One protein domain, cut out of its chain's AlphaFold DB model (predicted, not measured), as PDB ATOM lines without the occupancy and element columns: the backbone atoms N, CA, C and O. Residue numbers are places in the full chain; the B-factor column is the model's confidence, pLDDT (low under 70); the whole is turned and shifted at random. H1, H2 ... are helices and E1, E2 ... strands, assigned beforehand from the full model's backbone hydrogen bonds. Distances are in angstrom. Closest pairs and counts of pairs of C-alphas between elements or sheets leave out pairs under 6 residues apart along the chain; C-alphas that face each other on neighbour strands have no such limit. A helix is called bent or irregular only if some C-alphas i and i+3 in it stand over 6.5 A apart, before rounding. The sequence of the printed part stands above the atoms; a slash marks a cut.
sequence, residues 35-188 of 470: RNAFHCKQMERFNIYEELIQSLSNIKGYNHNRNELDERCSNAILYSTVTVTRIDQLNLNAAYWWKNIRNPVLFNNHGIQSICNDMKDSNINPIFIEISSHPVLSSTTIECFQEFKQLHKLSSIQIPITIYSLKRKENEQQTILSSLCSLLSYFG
ATOM      1  N   ARG A  35     -61.920 -50.214 -25.162       81.12
ATOM      2  CA  ARG A  35     -62.118 -50.029 -23.713       81.12
ATOM      3  C   ARG A  35     -61.517 -48.724 -23.186       81.12
ATOM      4  O   ARG A  35     -62.030 -48.177 -22.221       81.12
ATOM      5  N   ASN A  36     -60.455 -48.233 -23.828       84.38
ATOM      6  CA  ASN A  36     -59.686 -47.070 -23.381       84.38
ATOM      7  C   ASN A  36     -59.551 -46.062 -24.532       84.38
ATOM      8  O   ASN A  36     -59.336 -46.473 -25.675       84.38
ATOM      9  N   ALA A  37     -59.618 -44.756 -24.243       89.00
ATOM     10  CA  ALA A  37     -59.429 -43.717 -25.256       89.00
ATOM     11  C   ALA A  37     -57.946 -43.323 -25.390       89.00
ATOM     12  O   ALA A  37     -57.416 -42.500 -24.640       89.00
ATOM     13  N   PHE A  38     -57.266 -43.908 -26.373       90.19
ATOM     14  CA  PHE A  38     -55.873 -43.586 -26.697       90.19
ATOM     15  C   PHE A  38     -55.722 -42.194 -27.332       90.19
ATOM     16  O   PHE A  38     -56.699 -41.577 -27.758       90.19
ATOM     17  N   HIS A  39     -54.484 -41.703 -27.422       92.62
ATOM     18  CA  HIS A  39     -54.128 -40.451 -28.104       92.62
ATOM     19  C   HIS A  39     -54.757 -39.181 -27.504       92.62
ATOM     20  O   HIS A  39     -54.901 -38.165 -28.185       92.62
ATOM     21  N   CYS A  40     -55.138 -39.221 -26.223       90.62
ATOM     22  CA  CYS A  40     -55.746 -38.094 -25.521       90.62
ATOM     23  C   CYS A  40     -55.222 -37.949 -24.085       90.62
ATOM     24  O   CYS A  40     -54.450 -38.774 -23.589       90.62
ATOM     25  N   LYS A  41     -55.675 -36.895 -23.394       88.81
ATOM     26  CA  LYS A  41     -55.285 -36.581 -22.009       88.81
ATOM     27  C   LYS A  41     -55.610 -37.700 -21.011       88.81
ATOM     28  O   LYS A  41     -54.952 -37.794 -19.984       88.81
ATOM     29  N   GLN A  42     -56.577 -38.576 -21.298       87.69
ATOM     30  CA  GLN A  42     -56.889 -39.699 -20.407       87.69
ATOM     31  C   GLN A  42     -55.696 -40.637 -20.183       87.69
ATOM     32  O   GLN A  42     -55.624 -41.253 -19.128       87.69
ATOM     33  N   MET A  43     -54.745 -40.710 -21.121       88.94
ATOM     34  CA  MET A  43     -53.540 -41.533 -20.966       88.94
ATOM     35  C   MET A  43     -52.595 -41.025 -19.868       88.94
ATOM     36  O   MET A  43     -51.742 -41.776 -19.421       88.94
ATOM     37  N   GLU A  44     -52.749 -39.781 -19.403       85.56
ATOM     38  CA  GLU A  44     -52.016 -39.244 -18.243       85.56
ATOM     39  C   GLU A  44     -52.652 -39.644 -16.901       85.56
ATOM     40  O   GLU A  44     -52.081 -39.377 -15.845       85.56
ATOM     41  N   ARG A  45     -53.841 -40.263 -16.908       78.62
ATOM     42  CA  ARG A  45     -54.507 -40.734 -15.686       78.62
ATOM     43  C   ARG A  45     -53.869 -42.055 -15.222       78.62
ATOM     44  O   ARG A  45     -53.344 -42.806 -16.032       78.62
ATOM     45  N   PHE A  46     -53.953 -42.351 -13.924       66.94
ATOM     46  CA  PHE A  46     -53.565 -43.646 -13.328       66.94
ATOM     47  C   PHE A  46     -52.092 -44.064 -13.476       66.94
ATOM     48  O   PHE A  46     -51.811 -45.233 -13.687       66.94
ATOM     49  N   ASN A  47     -51.152 -43.124 -13.370       74.94
ATOM     50  CA  ASN A  47     -49.707 -43.396 -13.385       74.94
ATOM     51  C   ASN A  47     -49.179 -44.223 -14.581       74.94
ATOM     52  O   ASN A  47     -48.074 -44.762 -14.531       74.94
ATOM     53  N   ILE A  48     -49.938 -44.274 -15.685       86.25
ATOM     54  CA  ILE A  48     -49.598 -45.060 -16.881       86.25
ATOM     55  C   ILE A  48     -48.223 -44.654 -17.416       86.25
ATOM     56  O   ILE A  48     -47.484 -45.501 -17.905       86.25
ATOM     57  N   TYR A  49     -47.866 -43.367 -17.320       89.81
ATOM     58  CA  TYR A  49     -46.559 -42.881 -17.752       89.81
ATOM     59  C   TYR A  49     -45.408 -43.594 -17.037       89.81
ATOM     60  O   TYR A  49     -44.548 -44.167 -17.703       89.81
ATOM     61  N   GLU A  50     -45.388 -43.567 -15.703       90.25
ATOM     62  CA  GLU A  50     -44.285 -44.126 -14.919       90.25
ATOM     63  C   GLU A  50     -44.197 -45.642 -15.101       90.25
ATOM     64  O   GLU A  50     -43.126 -46.156 -15.432       90.25
ATOM     65  N   GLU A  51     -45.330 -46.344 -14.993       91.31
ATOM     66  CA  GLU A  51     -45.392 -47.799 -15.170       91.31
ATOM     67  C   GLU A  51     -44.930 -48.225 -16.568       91.31
ATOM     68  O   GLU A  51     -44.164 -49.183 -16.711       91.31
ATOM     69  N   LEU A  52     -45.349 -47.502 -17.611       91.50
ATOM     70  CA  LEU A  52     -44.971 -47.800 -18.989       91.50
ATOM     71  C   LEU A  52     -43.491 -47.518 -19.240       91.50
ATOM     72  O   LEU A  52     -42.806 -48.350 -19.836       91.50
ATOM     73  N   ILE A  53     -42.977 -46.372 -18.788       93.12
ATOM     74  CA  ILE A  53     -41.560 -46.035 -18.953       93.12
ATOM     75  C   ILE A  53     -40.678 -47.048 -18.224       93.12
ATOM     76  O   ILE A  53     -39.686 -47.504 -18.794       93.12
ATOM     77  N   GLN A  54     -41.054 -47.443 -17.007       93.69
ATOM     78  CA  GLN A  54     -40.334 -48.457 -16.244       93.69
ATOM     79  C   GLN A  54     -40.384 -49.821 -16.945       93.69
ATOM     80  O   GLN A  54     -39.339 -50.447 -17.135       93.69
ATOM     81  N   SER A  55     -41.564 -50.255 -17.395       94.06
ATOM     82  CA  SER A  55     -41.755 -51.547 -18.073       94.06
ATOM     83  C   SER A  55     -40.991 -51.645 -19.395       94.06
ATOM     84  O   SER A  55     -40.480 -52.705 -19.747       94.06
ATOM     85  N   LEU A  56     -40.877 -50.533 -20.125       92.50
ATOM     86  CA  LEU A  56     -40.180 -50.464 -21.411       92.50
ATOM     87  C   LEU A  56     -38.732 -49.959 -21.287       92.50
ATOM     88  O   LEU A  56     -38.076 -49.762 -22.309       92.50
ATOM     89  N   SER A  57     -38.210 -49.757 -20.073       89.31
ATOM     90  CA  SER A  57     -36.881 -49.165 -19.828       89.31
ATOM     91  C   SER A  57     -35.732 -49.945 -20.477       89.31
ATOM     92  O   SER A  57     -34.760 -49.353 -20.947       89.31
ATOM     93  N   ASN A  58     -35.878 -51.268 -20.577       87.06
ATOM     94  CA  ASN A  58     -34.906 -52.159 -21.209       87.06
ATOM     95  C   ASN A  58     -34.995 -52.182 -22.744       87.06
ATOM     96  O   ASN A  58     -34.123 -52.766 -23.393       87.06
ATOM     97  N   ILE A  59     -36.012 -51.548 -23.346       83.62
ATOM     98  CA  ILE A  59     -36.100 -51.399 -24.800       83.62
ATOM     99  C   ILE A  59     -35.068 -50.363 -25.230       83.62
ATOM    100  O   ILE A  59     -35.299 -49.149 -25.233       83.62
ATOM    101  N   LYS A  60     -33.907 -50.869 -25.637       69.12
ATOM    102  CA  LYS A  60     -32.917 -50.090 -26.366       69.12
ATOM    103  C   LYS A  60     -33.511 -49.811 -27.744       69.12
ATOM    104  O   LYS A  60     -33.632 -50.713 -28.567       69.12
ATOM    105  N   GLY A  61     -33.956 -48.570 -27.955       64.69
ATOM    106  CA  GLY A  61     -34.401 -48.104 -29.267       64.69
ATOM    107  C   GLY A  61     -33.356 -48.438 -30.332       64.69
ATOM    108  O   GLY A  61     -32.172 -48.524 -30.022       64.69
ATOM    109  N   TYR A  62     -33.814 -48.684 -31.555       60.78
ATOM    110  CA  TYR A  62     -33.014 -49.215 -32.659       60.78
ATOM    111  C   TYR A  62     -31.674 -48.476 -32.847       60.78
ATOM    112  O   TYR A  62     -31.625 -47.403 -33.434       60.78
ATOM    113  N   ASN A  63     -30.594 -49.065 -32.332       50.84
ATOM    114  CA  ASN A  63     -29.210 -48.590 -32.434       50.84
ATOM    115  C   ASN A  63     -28.287 -49.787 -32.746       50.84
ATOM    116  O   ASN A  63     -27.208 -49.923 -32.175       50.84
ATOM    117  N   HIS A  64     -28.738 -50.716 -33.598       50.16
ATOM    118  CA  HIS A  64     -27.875 -51.792 -34.094       50.16
ATOM    119  C   HIS A  64     -27.114 -51.325 -35.334       50.16
ATOM    120  O   HIS A  64     -27.681 -50.689 -36.227       50.16
ATOM    121  N   ASN A  65     -25.817 -51.641 -35.367       48.97
ATOM    122  CA  ASN A  65     -24.933 -51.397 -36.499       48.97
ATOM    123  C   ASN A  65     -25.606 -51.886 -37.787       48.97
ATOM    124  O   ASN A  65     -25.960 -53.059 -37.892       48.97
ATOM    125  N   ARG A  66     -25.739 -51.006 -38.792       51.81
ATOM    126  CA  ARG A  66     -26.311 -51.350 -40.112       51.81
ATOM    127  C   ARG A  66     -25.658 -52.579 -40.767       51.81
ATOM    128  O   ARG A  66     -26.264 -53.174 -41.647       51.81
ATOM    129  N   ASN A  67     -24.465 -52.957 -40.310       51.03
ATOM    130  CA  ASN A  67     -23.664 -54.077 -40.797       51.03
ATOM    131  C   ASN A  67     -24.130 -55.463 -40.293       51.03
ATOM    132  O   ASN A  67     -23.663 -56.464 -40.821       51.03
ATOM    133  N   GLU A  68     -25.014 -55.542 -39.290       52.09
ATOM    134  CA  GLU A  68     -25.557 -56.812 -38.752       52.09
ATOM    135  C   GLU A  68     -26.986 -57.109 -39.231       52.09
ATOM    136  O   GLU A  68     -27.558 -58.153 -38.916       52.09
ATOM    137  N   LEU A  69     -27.589 -56.183 -39.976       55.00
ATOM    138  CA  LEU A  69     -28.922 -56.357 -40.530       55.00
ATOM    139  C   LEU A  69     -28.842 -57.084 -41.864       55.00
ATOM    140  O   LEU A  69     -27.934 -56.867 -42.660       55.00
ATOM    141  N   ASP A  70     -29.869 -57.883 -42.134       55.88
ATOM    142  CA  ASP A  70     -30.195 -58.293 -43.493       55.88
ATOM    143  C   ASP A  70     -30.201 -57.041 -44.394       55.88
ATOM    144  O   ASP A  70     -30.881 -56.058 -44.080       55.88
ATOM    145  N   GLU A  71     -29.439 -57.066 -45.492       58.00
ATOM    146  CA  GLU A  71     -29.249 -55.953 -46.440       58.00
ATOM    147  C   GLU A  71     -30.584 -55.361 -46.943       58.00
ATOM    148  O   GLU A  71     -30.680 -54.211 -47.366       58.00
ATOM    149  N   ARG A  72     -31.668 -56.136 -46.853       58.06
ATOM    150  CA  ARG A  72     -33.030 -55.714 -47.205       58.06
ATOM    151  C   ARG A  72     -33.687 -54.841 -46.136       58.06
ATOM    152  O   ARG A  72     -34.446 -53.935 -46.469       58.06
ATOM    153  N   CYS A  73     -33.411 -55.108 -44.860       59.44
ATOM    154  CA  CYS A  73     -33.959 -54.347 -43.735       59.44
ATOM    155  C   CYS A  73     -33.225 -53.016 -43.539       59.44
ATOM    156  O   CYS A  73     -33.836 -52.044 -43.102       59.44
ATOM    157  N   SER A  74     -31.938 -52.942 -43.899       61.59
ATOM    158  CA  SER A  74     -31.143 -51.708 -43.803       61.59
ATOM    159  C   SER A  74     -31.627 -50.594 -44.746       61.59
ATOM    160  O   SER A  74     -31.370 -49.421 -44.475       61.59
ATOM    161  N   ASN A  75     -32.381 -50.947 -45.797       68.19
ATOM    162  CA  ASN A  75     -32.964 -50.018 -46.771       68.19
ATOM    163  C   ASN A  75     -34.414 -49.598 -46.458       68.19
ATOM    164  O   ASN A  75     -34.956 -48.719 -47.130       68.19
ATOM    165  N   ALA A  76     -35.064 -50.203 -45.457       77.38
ATOM    166  CA  ALA A  76     -36.438 -49.862 -45.101       77.38
ATOM    167  C   ALA A  76     -36.509 -48.491 -44.405       77.38
ATOM    168  O   ALA A  76     -35.803 -48.229 -43.430       77.38
ATOM    169  N   ILE A  77     -37.400 -47.618 -44.883       81.25
ATOM    170  CA  ILE A  77     -37.628 -46.288 -44.308       81.25
ATOM    171  C   ILE A  77     -38.916 -46.324 -43.490       81.25
ATOM    172  O   ILE A  77     -39.984 -46.617 -44.027       81.25
ATOM    173  N   LEU A  78     -38.835 -45.986 -42.202       83.56
ATOM    174  CA  LEU A  78     -40.016 -45.791 -41.365       83.56
ATOM    175  C   LEU A  78     -40.300 -44.295 -41.183       83.56
ATOM    176  O   LEU A  78     -39.434 -43.529 -40.752       83.56
ATOM    177  N   TYR A  79     -41.550 -43.915 -41.450       87.62
ATOM    178  CA  TYR A  79     -42.104 -42.598 -41.148       87.62
ATOM    179  C   TYR A  79     -42.952 -42.683 -39.887       87.62
ATOM    180  O   TYR A  79     -43.978 -43.366 -39.857       87.62
ATOM    181  N   SER A  80     -42.545 -41.976 -38.836       88.25
ATOM    182  CA  SER A  80     -43.347 -41.907 -37.621       88.25
ATOM    183  C   SER A  80     -44.579 -41.036 -37.841       88.25
ATOM    184  O   SER A  80     -44.487 -39.867 -38.225       88.25
ATOM    185  N   THR A  81     -45.749 -41.585 -37.535       90.75
ATOM    186  CA  THR A  81     -47.020 -40.853 -37.563       90.75
ATOM    187  C   THR A  81     -47.219 -39.973 -36.331       90.75
ATOM    188  O   THR A  81     -48.203 -39.251 -36.264       90.75
ATOM    189  N   VAL A  82     -46.309 -40.005 -35.354       88.94
ATOM    190  CA  VAL A  82     -46.490 -39.303 -34.073       88.94
ATOM    191  C   VAL A  82     -45.414 -38.254 -33.816       88.94
ATOM    192  O   VAL A  82     -45.697 -37.198 -33.257       88.94
ATOM    193  N   THR A  83     -44.175 -38.521 -34.223       81.81
ATOM    194  CA  THR A  83     -43.046 -37.595 -34.029       81.81
ATOM    195  C   THR A  83     -42.726 -36.767 -35.261       81.81
ATOM    196  O   THR A  83     -41.916 -35.858 -35.148       81.81
ATOM    197  N   VAL A  84     -43.362 -37.044 -36.404       80.31
ATOM    198  CA  VAL A  84     -43.183 -36.256 -37.634       80.31
ATOM    199  C   VAL A  84     -41.723 -36.295 -38.128       80.31
ATOM    200  O   VAL A  84     -41.168 -35.315 -38.605       80.31
ATOM    201  N   THR A  85     -41.062 -37.443 -37.952       71.31
ATOM    202  CA  THR A  85     -39.643 -37.640 -38.283       71.31
ATOM    203  C   THR A  85     -39.394 -39.020 -38.898       71.31
ATOM    204  O   THR A  85     -40.145 -39.974 -38.657       71.31
ATOM    205  N   ARG A  86     -38.339 -39.114 -39.717       73.94
ATOM    206  CA  ARG A  86     -37.818 -40.354 -40.311       73.94
ATOM    207  C   ARG A  86     -36.940 -41.104 -39.300       73.94
ATOM    208  O   ARG A  86     -36.331 -40.488 -38.426       73.94
ATOM    209  N   ILE A  87     -36.921 -42.438 -39.373       66.75
ATOM    210  CA  ILE A  87     -36.362 -43.264 -38.290       66.75
ATOM    211  C   ILE A  87     -34.845 -43.302 -38.177       66.75
ATOM    212  O   ILE A  87     -34.330 -43.620 -37.113       66.75
ATOM    213  N   ASP A  88     -34.127 -42.951 -39.239       62.22
ATOM    214  CA  ASP A  88     -32.674 -42.767 -39.179       62.22
ATOM    215  C   ASP A  88     -32.260 -41.706 -38.143       62.22
ATOM    216  O   ASP A  88     -31.096 -41.646 -37.759       62.22
ATOM    217  N   GLN A  89     -33.228 -40.932 -37.645       55.59
ATOM    218  CA  GLN A  89     -33.092 -39.949 -36.578       55.59
ATOM    219  C   GLN A  89     -33.929 -40.287 -35.320       55.59
ATOM    220  O   GLN A  89     -34.031 -39.452 -34.418       55.59
ATOM    221  N   LEU A  90     -34.562 -41.469 -35.229       62.50
ATOM    222  CA  LEU A  90     -35.472 -41.834 -34.130       62.50
ATOM    223  C   LEU A  90     -34.986 -43.013 -33.288       62.50
ATOM    224  O   LEU A  90     -34.900 -44.150 -33.744       62.50
ATOM    225  N   ASN A  91     -34.874 -42.765 -31.986       74.69
ATOM    226  CA  ASN A  91     -34.747 -43.817 -30.987       74.69
ATOM    227  C   ASN A  91     -36.138 -44.347 -30.608       74.69
ATOM    228  O   ASN A  91     -36.884 -43.673 -29.896       74.69
ATOM    229  N   LEU A  92     -36.471 -45.570 -31.033       83.44
ATOM    230  CA  LEU A  92     -37.696 -46.295 -30.647       83.44
ATOM    231  C   LEU A  92     -37.657 -46.813 -29.192       83.44
ATOM    232  O   LEU A  92     -37.834 -48.000 -28.925       83.44
ATOM    233  N   ASN A  93     -37.356 -45.931 -28.246       86.00
ATOM    234  CA  ASN A  93     -37.232 -46.241 -26.824       86.00
ATOM    235  C   ASN A  93     -38.568 -46.061 -26.078       86.00
ATOM    236  O   ASN A  93     -39.580 -45.666 -26.659       86.00
ATOM    237  N   ALA A  94     -38.568 -46.308 -24.766       90.56
ATOM    238  CA  ALA A  94     -39.739 -46.120 -23.907       90.56
ATOM    239  C   ALA A  94     -40.417 -44.743 -24.086       90.56
ATOM    240  O   ALA A  94     -41.643 -44.653 -24.162       90.56
ATOM    241  N   ALA A  95     -39.630 -43.670 -24.237       89.19
ATOM    242  CA  ALA A  95     -40.157 -42.322 -24.433       89.19
ATOM    243  C   ALA A  95     -40.894 -42.156 -25.775       89.19
ATOM    244  O   ALA A  95     -41.892 -41.436 -25.841       89.19
ATOM    245  N   TYR A  96     -40.437 -42.821 -26.841       89.75
ATOM    246  CA  TYR A  96     -41.159 -42.859 -28.114       89.75
ATOM    247  C   TYR A  96     -42.505 -43.578 -27.972       89.75
ATOM    248  O   TYR A  96     -43.527 -43.053 -28.410       89.75
ATOM    249  N   TRP A  97     -42.525 -44.746 -27.328       91.31
ATOM    250  CA  TRP A  97     -43.752 -45.530 -27.153       91.31
ATOM    251  C   TRP A  97     -44.784 -44.819 -26.277       91.31
ATOM    252  O   TRP A  97     -45.972 -44.837 -26.601       91.31
ATOM    253  N   TRP A  98     -44.334 -44.091 -25.250       92.19
ATOM    254  CA  TRP A  98     -45.205 -43.180 -24.508       92.19
ATOM    255  C   TRP A  98     -45.844 -42.134 -25.427       92.19
ATOM    256  O   TRP A  98     -47.067 -41.991 -25.447       92.19
ATOM    257  N   LYS A  99     -45.034 -41.435 -26.238       91.56
ATOM    258  CA  LYS A  99     -45.557 -40.466 -27.214       91.56
ATOM    259  C   LYS A  99     -46.551 -41.132 -28.161       91.56
ATOM    260  O   LYS A  99     -47.583 -40.535 -28.431       91.56
ATOM    261  N   ASN A 100     -46.280 -42.350 -28.632       91.75
ATOM    262  CA  ASN A 100     -47.154 -43.070 -29.557       91.75
ATOM    263  C   ASN A 100     -48.560 -43.318 -28.988       91.75
ATOM    264  O   ASN A 100     -49.546 -43.065 -29.674       91.75
ATOM    265  N   ILE A 101     -48.651 -43.736 -27.726       91.62
ATOM    266  CA  ILE A 101     -49.927 -44.002 -27.048       91.62
ATOM    267  C   ILE A 101     -50.638 -42.698 -26.650       91.62
ATOM    268  O   ILE A 101     -51.871 -42.629 -26.661       91.62
ATOM    269  N   ARG A 102     -49.878 -41.650 -26.309       92.00
ATOM    270  CA  ARG A 102     -50.407 -40.393 -25.763       92.00
ATOM    271  C   ARG A 102     -50.773 -39.345 -26.815       92.00
ATOM    272  O   ARG A 102     -51.762 -38.634 -26.629       92.00
ATOM    273  N   ASN A 103     -49.982 -39.189 -27.868       93.12
ATOM    274  CA  ASN A 103     -50.129 -38.100 -28.833       93.12
ATOM    275  C   ASN A 103     -51.021 -38.499 -30.022       93.12
ATOM    276  O   ASN A 103     -51.151 -39.690 -30.310       93.12
ATOM    277  N   PRO A 104     -51.604 -37.516 -30.740       93.12
ATOM    278  CA  PRO A 104     -52.372 -37.768 -31.956       93.12
ATOM    279  C   PRO A 104     -51.563 -38.486 -33.040       93.12
ATOM    280  O   PRO A 104     -50.392 -38.179 -33.267       93.12
ATOM    281  N   VAL A 105     -52.226 -39.393 -33.760       93.25
ATOM    282  CA  VAL A 105     -51.664 -40.082 -34.928       93.25
ATOM    283  C   VAL A 105     -51.897 -39.238 -36.182       93.25
ATOM    284  O   VAL A 105     -53.011 -39.133 -36.695       93.25
ATOM    285  N   LEU A 106     -50.828 -38.653 -36.710       92.56
ATOM    286  CA  LEU A 106     -50.810 -37.807 -37.905       92.56
ATOM    287  C   LEU A 106     -50.619 -38.653 -39.173       92.56
ATOM    288  O   LEU A 106     -49.617 -38.546 -39.883       92.56
ATOM    289  N   PHE A 107     -51.597 -39.519 -39.453       91.81
ATOM    290  CA  PHE A 107     -51.539 -40.466 -40.573       91.81
ATOM    291  C   PHE A 107     -51.449 -39.773 -41.945       91.81
ATOM    292  O   PHE A 107     -50.541 -40.073 -42.712       91.81
ATOM    293  N   ASN A 108     -52.343 -38.819 -42.240       90.12
ATOM    294  CA  ASN A 108     -52.322 -38.077 -43.510       90.12
ATOM    295  C   ASN A 108     -51.216 -37.012 -43.523       90.12
ATOM    296  O   ASN A 108     -50.220 -37.169 -44.221       90.12
ATOM    297  N   ASN A 109     -51.379 -35.969 -42.694       82.19
ATOM    298  CA  ASN A 109     -50.573 -34.737 -42.705       82.19
ATOM    299  C   ASN A 109     -49.064 -34.955 -42.531       82.19
ATOM    300  O   ASN A 109     -48.290 -34.047 -42.807       82.19
ATOM    301  N   HIS A 110     -48.649 -36.124 -42.041       84.94
ATOM    302  CA  HIS A 110     -47.244 -36.492 -42.028       84.94
ATOM    303  C   HIS A 110     -46.989 -37.850 -42.676       84.94
ATOM    304  O   HIS A 110     -46.237 -37.913 -43.635       84.94
ATOM    305  N   GLY A 111     -47.607 -38.933 -42.192       88.50
ATOM    306  CA  GLY A 111     -47.266 -40.291 -42.639       88.50
ATOM    307  C   GLY A 111     -47.319 -40.467 -44.161       88.50
ATOM    308  O   GLY A 111     -46.294 -40.714 -44.794       88.50
ATOM    309  N   ILE A 112     -48.504 -40.297 -44.751       90.12
ATOM    310  CA  ILE A 112     -48.700 -40.441 -46.199       90.12
ATOM    311  C   ILE A 112     -48.048 -39.293 -46.975       90.12
ATOM    312  O   ILE A 112     -47.410 -39.544 -47.992       90.12
ATOM    313  N   GLN A 113     -48.147 -38.048 -46.500       89.38
ATOM    314  CA  GLN A 113     -47.576 -36.903 -47.218       89.38
ATOM    315  C   GLN A 113     -46.046 -36.957 -47.323       89.38
ATOM    316  O   GLN A 113     -45.508 -36.638 -48.380       89.38
ATOM    317  N   SER A 114     -45.339 -37.406 -46.282       88.88
ATOM    318  CA  SER A 114     -43.884 -37.603 -46.323       88.88
ATOM    319  C   SER A 114     -43.500 -38.709 -47.308       88.88
ATOM    320  O   SER A 114     -42.585 -38.524 -48.103       88.88
ATOM    321  N   ILE A 115     -44.265 -39.808 -47.346       88.94
ATOM    322  CA  ILE A 115     -44.097 -40.867 -48.352       88.94
ATOM    323  C   ILE A 115     -44.307 -40.313 -49.772       88.94
ATOM    324  O   ILE A 115     -43.487 -40.552 -50.657       88.94
ATOM    325  N   CYS A 116     -45.377 -39.551 -50.008       89.12
ATOM    326  CA  CYS A 116     -45.638 -38.943 -51.313       89.12
ATOM    327  C   CYS A 116     -44.554 -37.933 -51.716       89.12
ATOM    328  O   CYS A 116     -44.185 -37.892 -52.886       89.12
ATOM    329  N   ASN A 117     -44.035 -37.146 -50.771       88.19
ATOM    330  CA  ASN A 117     -42.960 -36.187 -51.014       88.19
ATOM    331  C   ASN A 117     -41.657 -36.866 -51.445       88.19
ATOM    332  O   ASN A 117     -41.032 -36.390 -52.388       88.19
ATOM    333  N   ASP A 118     -41.276 -37.974 -50.807       86.44
ATOM    334  CA  ASP A 118     -40.063 -38.720 -51.169       86.44
ATOM    335  C   ASP A 118     -40.216 -39.439 -52.522       86.44
ATOM    336  O   ASP A 118     -39.246 -39.614 -53.255       86.44
ATOM    337  N   MET A 119     -41.445 -39.813 -52.901       84.56
ATOM    338  CA  MET A 119     -41.727 -40.486 -54.176       84.56
ATOM    339  C   MET A 119     -42.079 -39.537 -55.329       84.56
ATOM    340  O   MET A 119     -42.213 -40.003 -56.456       84.56
ATOM    341  N   LYS A 120     -42.244 -38.228 -55.097       83.06
ATOM    342  CA  LYS A 120     -42.815 -37.294 -56.092       83.06
ATOM    343  C   LYS A 120     -42.038 -37.207 -57.409       83.06
ATOM    344  O   LYS A 120     -42.645 -37.013 -58.465       83.06
ATOM    345  N   ASP A 121     -40.720 -37.379 -57.325       81.62
ATOM    346  CA  ASP A 121     -39.786 -37.324 -58.453       81.62
ATOM    347  C   ASP A 121     -39.516 -38.722 -59.042       81.62
ATOM    348  O   ASP A 121     -38.825 -38.870 -60.049       81.62
ATOM    349  N   SER A 122     -40.084 -39.765 -58.432       75.56
ATOM    350  CA  SER A 122     -39.972 -41.148 -58.881       75.56
ATOM    351  C   SER A 122     -41.168 -41.515 -59.759       75.56
ATOM    352  O   SER A 122     -42.317 -41.360 -59.357       75.56
ATOM    353  N   ASN A 123     -40.927 -42.080 -60.943       72.69
ATOM    354  CA  ASN A 123     -41.993 -42.602 -61.811       72.69
ATOM    355  C   ASN A 123     -42.406 -44.029 -61.397       72.69
ATOM    356  O   ASN A 123     -42.441 -44.946 -62.217       72.69
ATOM    357  N   ILE A 124     -42.613 -44.235 -60.094       73.50
ATOM    358  CA  ILE A 124     -42.905 -45.538 -59.486       73.50
ATOM    359  C   ILE A 124     -44.392 -45.603 -59.151       73.50
ATOM    360  O   ILE A 124     -44.961 -44.650 -58.619       73.50
ATOM    361  N   ASN A 125     -45.006 -46.756 -59.408       76.75
ATOM    362  CA  ASN A 125     -46.367 -47.049 -58.974       76.75
ATOM    363  C   ASN A 125     -46.321 -47.647 -57.565       76.75
ATOM    364  O   ASN A 125     -45.886 -48.794 -57.423       76.75
ATOM    365  N   PRO A 126     -46.728 -46.908 -56.517       84.31
ATOM    366  CA  PRO A 126     -46.612 -47.403 -55.158       84.31
ATOM    367  C   PRO A 126     -47.611 -48.532 -54.890       84.31
ATOM    368  O   PRO A 126     -48.742 -48.535 -55.379       84.31
ATOM    369  N   ILE A 127     -47.199 -49.475 -54.049       87.50
ATOM    370  CA  ILE A 127     -48.069 -50.511 -53.497       87.50
ATOM    371  C   ILE A 127     -48.235 -50.209 -52.018       87.50
ATOM    372  O   ILE A 127     -47.249 -50.018 -51.307       87.50
ATOM    373  N   PHE A 128     -49.476 -50.185 -51.551       91.00
ATOM    374  CA  PHE A 128     -49.776 -50.047 -50.138       91.00
ATOM    375  C   PHE A 128     -50.247 -51.388 -49.584       91.00
ATOM    376  O   PHE A 128     -51.351 -51.835 -49.889       91.00
ATOM    377  N   ILE A 129     -49.403 -52.023 -48.773       92.12
ATOM    378  CA  ILE A 129     -49.739 -53.271 -48.085       92.12
ATOM    379  C   ILE A 129     -50.167 -52.930 -46.657       92.12
ATOM    380  O   ILE A 129     -49.352 -52.519 -45.833       92.12
ATOM    381  N   GLU A 130     -51.450 -53.107 -46.361       94.44
ATOM    382  CA  GLU A 130     -52.002 -52.967 -45.020       94.44
ATOM    383  C   GLU A 130     -51.802 -54.267 -44.234       94.44
ATOM    384  O   GLU A 130     -52.440 -55.285 -44.512       94.44
ATOM    385  N   ILE A 131     -50.916 -54.223 -43.238       93.88
ATOM    386  CA  ILE A 131     -50.692 -55.332 -42.310       93.88
ATOM    387  C   ILE A 131     -51.609 -55.130 -41.102       93.88
ATOM    388  O   ILE A 131     -51.298 -54.372 -40.183       93.88
ATOM    389  N   SER A 132     -52.767 -55.777 -41.125       90.94
ATOM    390  CA  SER A 132     -53.784 -55.690 -40.075       90.94
ATOM    391  C   SER A 132     -54.642 -56.960 -40.030       90.94
ATOM    392  O   SER A 132     -54.609 -57.785 -40.942       90.94
ATOM    393  N   SER A 133     -55.415 -57.141 -38.954       89.44
ATOM    394  CA  SER A 133     -56.392 -58.237 -38.823       89.44
ATOM    395  C   SER A 133     -57.687 -57.992 -39.618       89.44
ATOM    396  O   SER A 133     -58.520 -58.891 -39.763       89.44
ATOM    397  N   HIS A 134     -57.879 -56.772 -40.120       91.00
ATOM    398  CA  HIS A 134     -58.980 -56.383 -40.993       91.00
ATOM    399  C   HIS A 134     -58.654 -55.051 -41.685       91.00
ATOM    400  O   HIS A 134     -58.270 -54.116 -40.978       91.00
ATOM    401  N   PRO A 135     -58.858 -54.921 -43.012       91.62
ATOM    402  CA  PRO A 135     -58.538 -53.701 -43.736       91.62
ATOM    403  C   PRO A 135     -59.435 -52.545 -43.302       91.62
ATOM    404  O   PRO A 135     -60.645 -52.569 -43.524       91.62
ATOM    405  N   VAL A 136     -58.839 -51.516 -42.715       90.00
ATOM    406  CA  VAL A 136     -59.522 -50.267 -42.343       90.00
ATOM    407  C   VAL A 136     -58.841 -49.032 -42.928       90.00
ATOM    408  O   VAL A 136     -59.443 -47.958 -42.949       90.00
ATOM    409  N   LEU A 137     -57.609 -49.163 -43.428       90.62
ATOM    410  CA  LEU A 137     -56.812 -48.036 -43.914       90.62
ATOM    411  C   LEU A 137     -56.825 -47.899 -45.433       90.62
ATOM    412  O   LEU A 137     -56.645 -46.790 -45.916       90.62
ATOM    413  N   SER A 138     -57.087 -48.970 -46.186       89.25
ATOM    414  CA  SER A 138     -57.077 -48.968 -47.663       89.25
ATOM    415  C   SER A 138     -57.782 -47.756 -48.302       89.25
ATOM    416  O   SER A 138     -57.168 -47.021 -49.076       89.25
ATOM    417  N   SER A 139     -59.047 -47.495 -47.947       88.06
ATOM    418  CA  SER A 139     -59.807 -46.353 -48.484       88.06
ATOM    419  C   SER A 139     -59.200 -45.010 -48.074       88.06
ATOM    420  O   SER A 139     -59.007 -44.133 -48.913       88.06
ATOM    421  N   THR A 140     -58.834 -44.877 -46.799       90.00
ATOM    422  CA  THR A 140     -58.215 -43.666 -46.245       90.00
ATOM    423  C   THR A 140     -56.882 -43.364 -46.932       90.00
ATOM    424  O   THR A 140     -56.608 -42.213 -47.262       90.00
ATOM    425  N   THR A 141     -56.065 -44.382 -47.207       91.38
ATOM    426  CA  THR A 141     -54.805 -44.238 -47.942       91.38
ATOM    427  C   THR A 141     -55.048 -43.714 -49.353       91.38
ATOM    428  O   THR A 141     -54.399 -42.750 -49.756       91.38
ATOM    429  N   ILE A 142     -55.999 -44.298 -50.093       91.12
ATOM    430  CA  ILE A 142     -56.351 -43.839 -51.447       91.12
ATOM    431  C   ILE A 142     -56.765 -42.365 -51.422       91.12
ATOM    432  O   ILE A 142     -56.271 -41.577 -52.229       91.12
ATOM    433  N   GLU A 143     -57.617 -41.975 -50.472       91.12
ATOM    434  CA  GLU A 143     -58.046 -40.584 -50.308       91.12
ATOM    435  C   GLU A 143     -56.876 -39.638 -50.005       91.12
ATOM    436  O   GLU A 143     -56.796 -38.563 -50.601       91.12
ATOM    437  N   CYS A 144     -55.945 -40.031 -49.128       91.56
ATOM    438  CA  CYS A 144     -54.770 -39.217 -48.796       91.56
ATOM    439  C   CYS A 144     -53.867 -38.997 -50.022       91.56
ATOM    440  O   CYS A 144     -53.425 -37.875 -50.271       91.56
ATOM    441  N   PHE A 145     -53.634 -40.038 -50.829       90.81
ATOM    442  CA  PHE A 145     -52.864 -39.920 -52.072       90.81
ATOM    443  C   PHE A 145     -53.567 -39.036 -53.110       90.81
ATOM    444  O   PHE A 145     -52.917 -38.228 -53.773       90.81
ATOM    445  N   GLN A 146     -54.891 -39.156 -53.248       90.00
ATOM    446  CA  GLN A 146     -55.679 -38.301 -54.143       90.00
ATOM    447  C   GLN A 146     -55.618 -36.828 -53.724       90.00
ATOM    448  O   GLN A 146     -55.416 -35.958 -54.570       90.00
ATOM    449  N   GLU A 147     -55.758 -36.553 -52.426       89.75
ATOM    450  CA  GLU A 147     -55.651 -35.206 -51.869       89.75
ATOM    451  C   GLU A 147     -54.265 -34.606 -52.133       89.75
ATOM    452  O   GLU A 147     -54.171 -33.497 -52.658       89.75
ATOM    453  N   PHE A 148     -53.190 -35.352 -51.860       88.81
ATOM    454  CA  PHE A 148     -51.826 -34.904 -52.148       88.81
ATOM    455  C   PHE A 148     -51.632 -34.594 -53.639       88.81
ATOM    456  O   PHE A 148     -51.133 -33.528 -54.006       88.81
ATOM    457  N   LYS A 149     -52.092 -35.498 -54.514       88.75
ATOM    458  CA  LYS A 149     -52.032 -35.330 -55.970       88.75
ATOM    459  C   LYS A 149     -52.725 -34.042 -56.421       88.75
ATOM    460  O   LYS A 149     -52.189 -33.308 -57.252       88.75
ATOM    461  N   GLN A 150     -53.900 -33.756 -55.856       88.06
ATOM    462  CA  GLN A 150     -54.680 -32.560 -56.156       88.06
ATOM    463  C   GLN A 150     -53.995 -31.282 -55.653       88.06
ATOM    464  O   GLN A 150     -53.897 -30.314 -56.407       88.06
ATOM    465  N   LEU A 151     -53.504 -31.282 -54.410       87.19
ATOM    466  CA  LEU A 151     -52.858 -30.124 -53.785       87.19
ATOM    467  C   LEU A 151     -51.577 -29.710 -54.516       87.19
ATOM    468  O   LEU A 151     -51.355 -28.522 -54.744       87.19
ATOM    469  N   HIS A 152     -50.762 -30.682 -54.927       84.12
ATOM    470  CA  HIS A 152     -49.472 -30.423 -55.568       84.12
ATOM    471  C   HIS A 152     -49.533 -30.392 -57.104       84.12
ATOM    472  O   HIS A 152     -48.523 -30.106 -57.741       84.12
ATOM    473  N   LYS A 153     -50.704 -30.649 -57.711       82.25
ATOM    474  CA  LYS A 153     -50.911 -30.717 -59.174       82.25
ATOM    475  C   LYS A 153     -49.931 -31.665 -59.887       82.25
ATOM    476  O   LYS A 153     -49.530 -31.418 -61.022       82.25
ATOM    477  N   LEU A 154     -49.551 -32.757 -59.228       78.12
ATOM    478  CA  LEU A 154     -48.568 -33.709 -59.742       78.12
ATOM    479  C   LEU A 154     -49.272 -34.828 -60.508       78.12
ATOM    480  O   LEU A 154     -49.964 -35.654 -59.924       78.12
ATOM    481  N   SER A 155     -49.102 -34.886 -61.828       70.12
ATOM    482  CA  SER A 155     -49.612 -36.005 -62.633       70.12
ATOM    483  C   SER A 155     -48.776 -37.279 -62.467       70.12
ATOM    484  O   SER A 155     -49.336 -38.367 -62.624       70.12
ATOM    485  N   SER A 156     -47.495 -37.139 -62.099       73.69
ATOM    486  CA  SER A 156     -46.504 -38.216 -61.950       73.69
ATOM    487  C   SER A 156     -46.830 -39.205 -60.832       73.69
ATOM    488  O   SER A 156     -46.641 -40.404 -61.010       73.69
ATOM    489  N   ILE A 157     -47.371 -38.737 -59.702       77.62
ATOM    490  CA  ILE A 157     -47.724 -39.631 -58.595       77.62
ATOM    491  C   ILE A 157     -48.970 -40.434 -58.962       77.62
ATOM    492  O   ILE A 157     -50.056 -39.888 -59.217       77.62
ATOM    493  N   GLN A 158     -48.819 -41.754 -58.955       83.06
ATOM    494  CA  GLN A 158     -49.926 -42.682 -59.126       83.06
ATOM    495  C   GLN A 158     -50.602 -42.991 -57.788       83.06
ATOM    496  O   GLN A 158     -49.977 -42.975 -56.728       83.06
ATOM    497  N   ILE A 159     -51.909 -43.250 -57.846       87.69
ATOM    498  CA  ILE A 159     -52.669 -43.728 -56.688       87.69
ATOM    499  C   ILE A 159     -52.197 -45.158 -56.400       87.69
ATOM    500  O   ILE A 159     -52.131 -45.953 -57.341       87.69
ATOM    501  N   PRO A 160     -51.863 -45.500 -55.145       89.00
ATOM    502  CA  PRO A 160     -51.328 -46.809 -54.831       89.00
ATOM    503  C   PRO A 160     -52.366 -47.903 -55.031       89.00
ATOM    504  O   PRO A 160     -53.550 -47.726 -54.734       89.00
ATOM    505  N   ILE A 161     -51.890 -49.075 -55.441       88.44
ATOM    506  CA  ILE A 161     -52.681 -50.300 -55.344       88.44
ATOM    507  C   ILE A 161     -52.666 -50.736 -53.879       88.44
ATOM    508  O   ILE A 161     -51.599 -50.962 -53.306       88.44
ATOM    509  N   THR A 162     -53.845 -50.834 -53.267       90.94
ATOM    510  CA  THR A 162     -53.992 -51.241 -51.866       90.94
ATOM    511  C   THR A 162     -54.258 -52.734 -51.757       90.94
ATOM    512  O   THR A 162     -55.176 -53.250 -52.395       90.94
ATOM    513  N   ILE A 163     -53.493 -53.412 -50.912       91.75
ATOM    514  CA  ILE A 163     -53.597 -54.846 -50.632       91.75
ATOM    515  C   ILE A 163     -53.582 -55.019 -49.115       91.75
ATOM    516  O   ILE A 163     -52.931 -54.247 -48.420       91.75
ATOM    517  N   TYR A 164     -54.299 -56.002 -48.582       93.31
ATOM    518  CA  TYR A 164     -54.408 -56.230 -47.139       93.31
ATOM    519  C   TYR A 164     -53.988 -57.648 -46.759       93.31
ATOM    520  O   TYR A 164     -54.140 -58.578 -47.547       93.31
ATOM    521  N   SER A 165     -53.454 -57.825 -45.552       90.81
ATOM    522  CA  SER A 165     -52.994 -59.136 -45.083       90.81
ATOM    523  C   SER A 165     -54.137 -60.071 -44.696       90.81
ATOM    524  O   SER A 165     -54.124 -61.232 -45.085       90.81
ATOM    525  N   LEU A 166     -55.117 -59.585 -43.929       92.44
ATOM    526  CA  LEU A 166     -56.192 -60.400 -43.358       92.44
ATOM    527  C   LEU A 166     -57.520 -59.658 -43.401       92.44
ATOM    528  O   LEU A 166     -57.552 -58.429 -43.392       92.44
ATOM    529  N   LYS A 167     -58.624 -60.403 -43.378       89.69
ATOM    530  CA  LYS A 167     -59.971 -59.845 -43.306       89.69
ATOM    531  C   LYS A 167     -60.810 -60.621 -42.297       89.69
ATOM    532  O   LYS A 167     -60.899 -61.842 -42.323       89.69
ATOM    533  N   ARG A 168     -61.430 -59.882 -41.374       86.69
ATOM    534  CA  ARG A 168     -62.289 -60.435 -40.322       86.69
ATOM    535  C   ARG A 168     -63.326 -61.422 -40.868       86.69
ATOM    536  O   ARG A 168     -64.059 -61.079 -41.790       86.69
ATOM    537  N   LYS A 169     -63.462 -62.566 -40.187       89.56
ATOM    538  CA  LYS A 169     -64.380 -63.671 -40.530       89.56
ATOM    539  C   LYS A 169     -64.060 -64.379 -41.856       89.56
ATOM    540  O   LYS A 169     -64.902 -65.125 -42.341       89.56
ATOM    541  N   GLU A 170     -62.876 -64.169 -42.423       85.19
ATOM    542  CA  GLU A 170     -62.380 -64.922 -43.577       85.19
ATOM    543  C   GLU A 170     -61.213 -65.825 -43.161       85.19
ATOM    544  O   GLU A 170     -60.587 -65.612 -42.121       85.19
ATOM    545  N   ASN A 171     -60.940 -66.862 -43.957       86.88
ATOM    546  CA  ASN A 171     -59.823 -67.767 -43.711       86.88
ATOM    547  C   ASN A 171     -58.489 -67.039 -43.942       86.88
ATOM    548  O   ASN A 171     -58.209 -66.582 -45.048       86.88
ATOM    549  N   GLU A 172     -57.650 -66.979 -42.909       82.25
ATOM    550  CA  GLU A 172     -56.406 -66.200 -42.907       82.25
ATOM    551  C   GLU A 172     -55.440 -66.607 -44.026       82.25
ATOM    552  O   GLU A 172     -54.906 -65.755 -44.738       82.25
ATOM    553  N   GLN A 173     -55.248 -67.914 -44.224       78.38
ATOM    554  CA  GLN A 173     -54.344 -68.435 -45.250       78.38
ATOM    555  C   GLN A 173     -54.856 -68.110 -46.652       78.38
ATOM    556  O   GLN A 173     -54.085 -67.668 -47.506       78.38
ATOM    557  N   GLN A 174     -56.158 -68.283 -46.887       73.62
ATOM    558  CA  GLN A 174     -56.781 -67.947 -48.163       73.62
ATOM    559  C   GLN A 174     -56.685 -66.449 -48.458       73.62
ATOM    560  O   GLN A 174     -56.397 -66.080 -49.598       73.62
ATOM    561  N   THR A 175     -56.891 -65.584 -47.461       79.69
ATOM    562  CA  THR A 175     -56.768 -64.133 -47.635       79.69
ATOM    563  C   THR A 175     -55.334 -63.745 -47.989       79.69
ATOM    564  O   THR A 175     -55.130 -63.043 -48.977       79.69
ATOM    565  N   ILE A 176     -54.334 -64.267 -47.268       83.38
ATOM    566  CA  ILE A 176     -52.916 -64.003 -47.561       83.38
ATOM    567  C   ILE A 176     -52.555 -64.478 -48.973       83.38
ATOM    568  O   ILE A 176     -51.963 -63.722 -49.745       83.38
ATOM    569  N   LEU A 177     -52.933 -65.706 -49.346       79.50
ATOM    570  CA  LEU A 177     -52.658 -66.248 -50.680       79.50
ATOM    571  C   LEU A 177     -53.351 -65.439 -51.780       79.50
ATOM    572  O   LEU A 177     -52.731 -65.145 -52.799       79.50
ATOM    573  N   SER A 178     -54.598 -65.021 -51.563       80.00
ATOM    574  CA  SER A 178     -55.332 -64.176 -52.511       80.00
ATOM    575  C   SER A 178     -54.642 -62.824 -52.702       80.00
ATOM    576  O   SER A 178     -54.468 -62.382 -53.836       80.00
ATOM    577  N   SER A 179     -54.168 -62.205 -51.618       84.56
ATOM    578  CA  SER A 179     -53.401 -60.957 -51.660       84.56
ATOM    579  C   SER A 179     -52.065 -61.107 -52.395       84.56
ATOM    580  O   SER A 179     -51.688 -60.233 -53.180       84.56
ATOM    581  N   LEU A 180     -51.373 -62.237 -52.224       81.88
ATOM    582  CA  LEU A 180     -50.170 -62.563 -52.997       81.88
ATOM    583  C   LEU A 180     -50.484 -62.788 -54.487       81.88
ATOM    584  O   LEU A 180     -49.735 -62.333 -55.349       81.88
ATOM    585  N   CYS A 181     -51.606 -63.434 -54.816       76.19
ATOM    586  CA  CYS A 181     -52.078 -63.562 -56.197       76.19
ATOM    587  C   CYS A 181     -52.425 -62.202 -56.820       76.19
ATOM    588  O   CYS A 181     -52.133 -61.979 -57.994       76.19
ATOM    589  N   SER A 182     -53.001 -61.272 -56.054       80.31
ATOM    590  CA  SER A 182     -53.212 -59.899 -56.519       80.31
ATOM    591  C   SER A 182     -51.883 -59.203 -56.814       80.31
ATOM    592  O   SER A 182     -51.726 -58.656 -57.903       80.31
ATOM    593  N   LEU A 183     -50.896 -59.291 -55.912       80.50
ATOM    594  CA  LEU A 183     -49.543 -58.760 -56.148       80.50
ATOM    595  C   LEU A 183     -48.931 -59.306 -57.446       80.50
ATOM    596  O   LEU A 183     -48.435 -58.536 -58.267       80.50
ATOM    597  N   LEU A 184     -49.033 -60.620 -57.663       74.19
ATOM    598  CA  LEU A 184     -48.587 -61.275 -58.894       74.19
ATOM    599  C   LEU A 184     -49.274 -60.729 -60.142       74.19
ATOM    600  O   LEU A 184     -48.608 -60.463 -61.138       74.19
ATOM    601  N   SER A 185     -50.597 -60.572 -60.101       73.06
ATOM    602  CA  SER A 185     -51.369 -60.100 -61.252       73.06
ATOM    603  C   SER A 185     -51.003 -58.676 -61.657       73.06
ATOM    604  O   SER A 185     -51.100 -58.345 -62.837       73.06
ATOM    605  N   TYR A 186     -50.631 -57.828 -60.697       72.88
ATOM    606  CA  TYR A 186     -50.309 -56.431 -60.967       72.88
ATOM    607  C   TYR A 186     -48.841 -56.209 -61.346       72.88
ATOM    608  O   TYR A 186     -48.557 -55.301 -62.122       72.88
ATOM    609  N   PHE A 187     -47.915 -57.019 -60.823       70.50
ATOM    610  CA  PHE A 187     -46.478 -56.717 -60.889       70.50
ATOM    611  C   PHE A 187     -45.581 -57.891 -61.323       70.50
ATOM    612  O   PHE A 187     -44.365 -57.730 -61.431       70.50
ATOM    613  N   GLY A 188     -46.155 -59.063 -61.599       65.75
ATOM    614  CA  GLY A 188     -45.425 -60.256 -62.031       65.75
ATOM    615  C   GLY A 188     -44.692 -60.996 -60.902       65.75
ATOM    616  O   GLY A 188     -44.767 -60.638 -59.727       65.75
TER     617      GLY A 188
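What this domain is: This is residues 35 to 188 of the 470 residues of the protein "Hypothetical protein" of Rotaria sp. Silwood1 (UniProt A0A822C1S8). What shape does the printed part make? It has two lobes: a small one of the short helices H1, H2 and H3, and a larger one in which a ribbon of two parallel strands, E1 and E2, stands between H5 and H6, with H4 packed on H5. A long loop, residues 56 to 93, leads from H2 to H3, and its residues 67 to 73 stick out free. What is it made of? The printed part has 154 residues with six named helices and two named strands, in the order H1 H2 H3 H4 E1 H5 E2 H6; the class is mostly helix, though under half of the residues are in named elements. It is only just loose, close to compact, with a radius of gyration of the C-alphas of 18.2 A and spans of 49 by 39 by 37 A.

Where its parts are: Where do the first helices lie? H1 is residues 41 to 44, from C-alpha 41 at (-55.285, -36.581, -22.009); H2 is residues 48 to 55 and H3 residues 94 to 102, 12.2 A long. What follows? H4 is residues 107 to 119, 16.8 A, only just irregular: C-alphas 109 and 112 are 6.9 A apart. E1 is residues 127 to 130, H5 residues 138 to 152, 21.5 A, and E2 residues 161 to 164. H6, residues 172 to 187, is 22.6 A long and ends at C-alpha 187, (-46.478, -56.717, -60.889).

How they stand to each other: How do the first three helices meet? H1 touches H3, the closest C-alphas being those of Met 43 and Arg 102, 5.8 A. H2 and H3 form a helical hairpin and touch at Ile 53 and Ala 94, closest C-alphas 5.3 A, at a shallow tilt of 31 degrees, opposite ways. How does H4 stand? It is apart from H3 and touches H5, closest C-alphas Asn 108 and Cys 144, 5.9 A, at a steep tilt of 61 degrees, the same way. What of the strands? E1 and E2 are parallel, with N 128 and O 161 at 2.9 A and N 163 and O 128 at 2.8 A, within hydrogen-bond range; E1, H5, E2 make a strand-helix-strand unit, two parallel neighbour strands with a helix between them along the chain, its crossover right-handed. The closest C-alphas of E2 and H6 are those of Ile 163 and Ser 179, 6.2 A; H5 and H6 are apart. Are the helix backbones in order? Each O i to N i+4 pair is within hydrogen-bond range in H2, H3, H5 and H6; H4 has 7 of 9, and H1 is too short for such a pair.

The domain as a whole: How large is it? The two C-alphas farthest apart, those of Phe 46 and Gly 188, are 52.1 A apart, and the printed part has no cut. Where is it long or unsure? The link from H2 to H3, 38 residues, is long; pLDDT is under 70 at residue 46, residues 60 to 75, residues 87 to 90 and residue 188, and the mean of the printed part is 82.2.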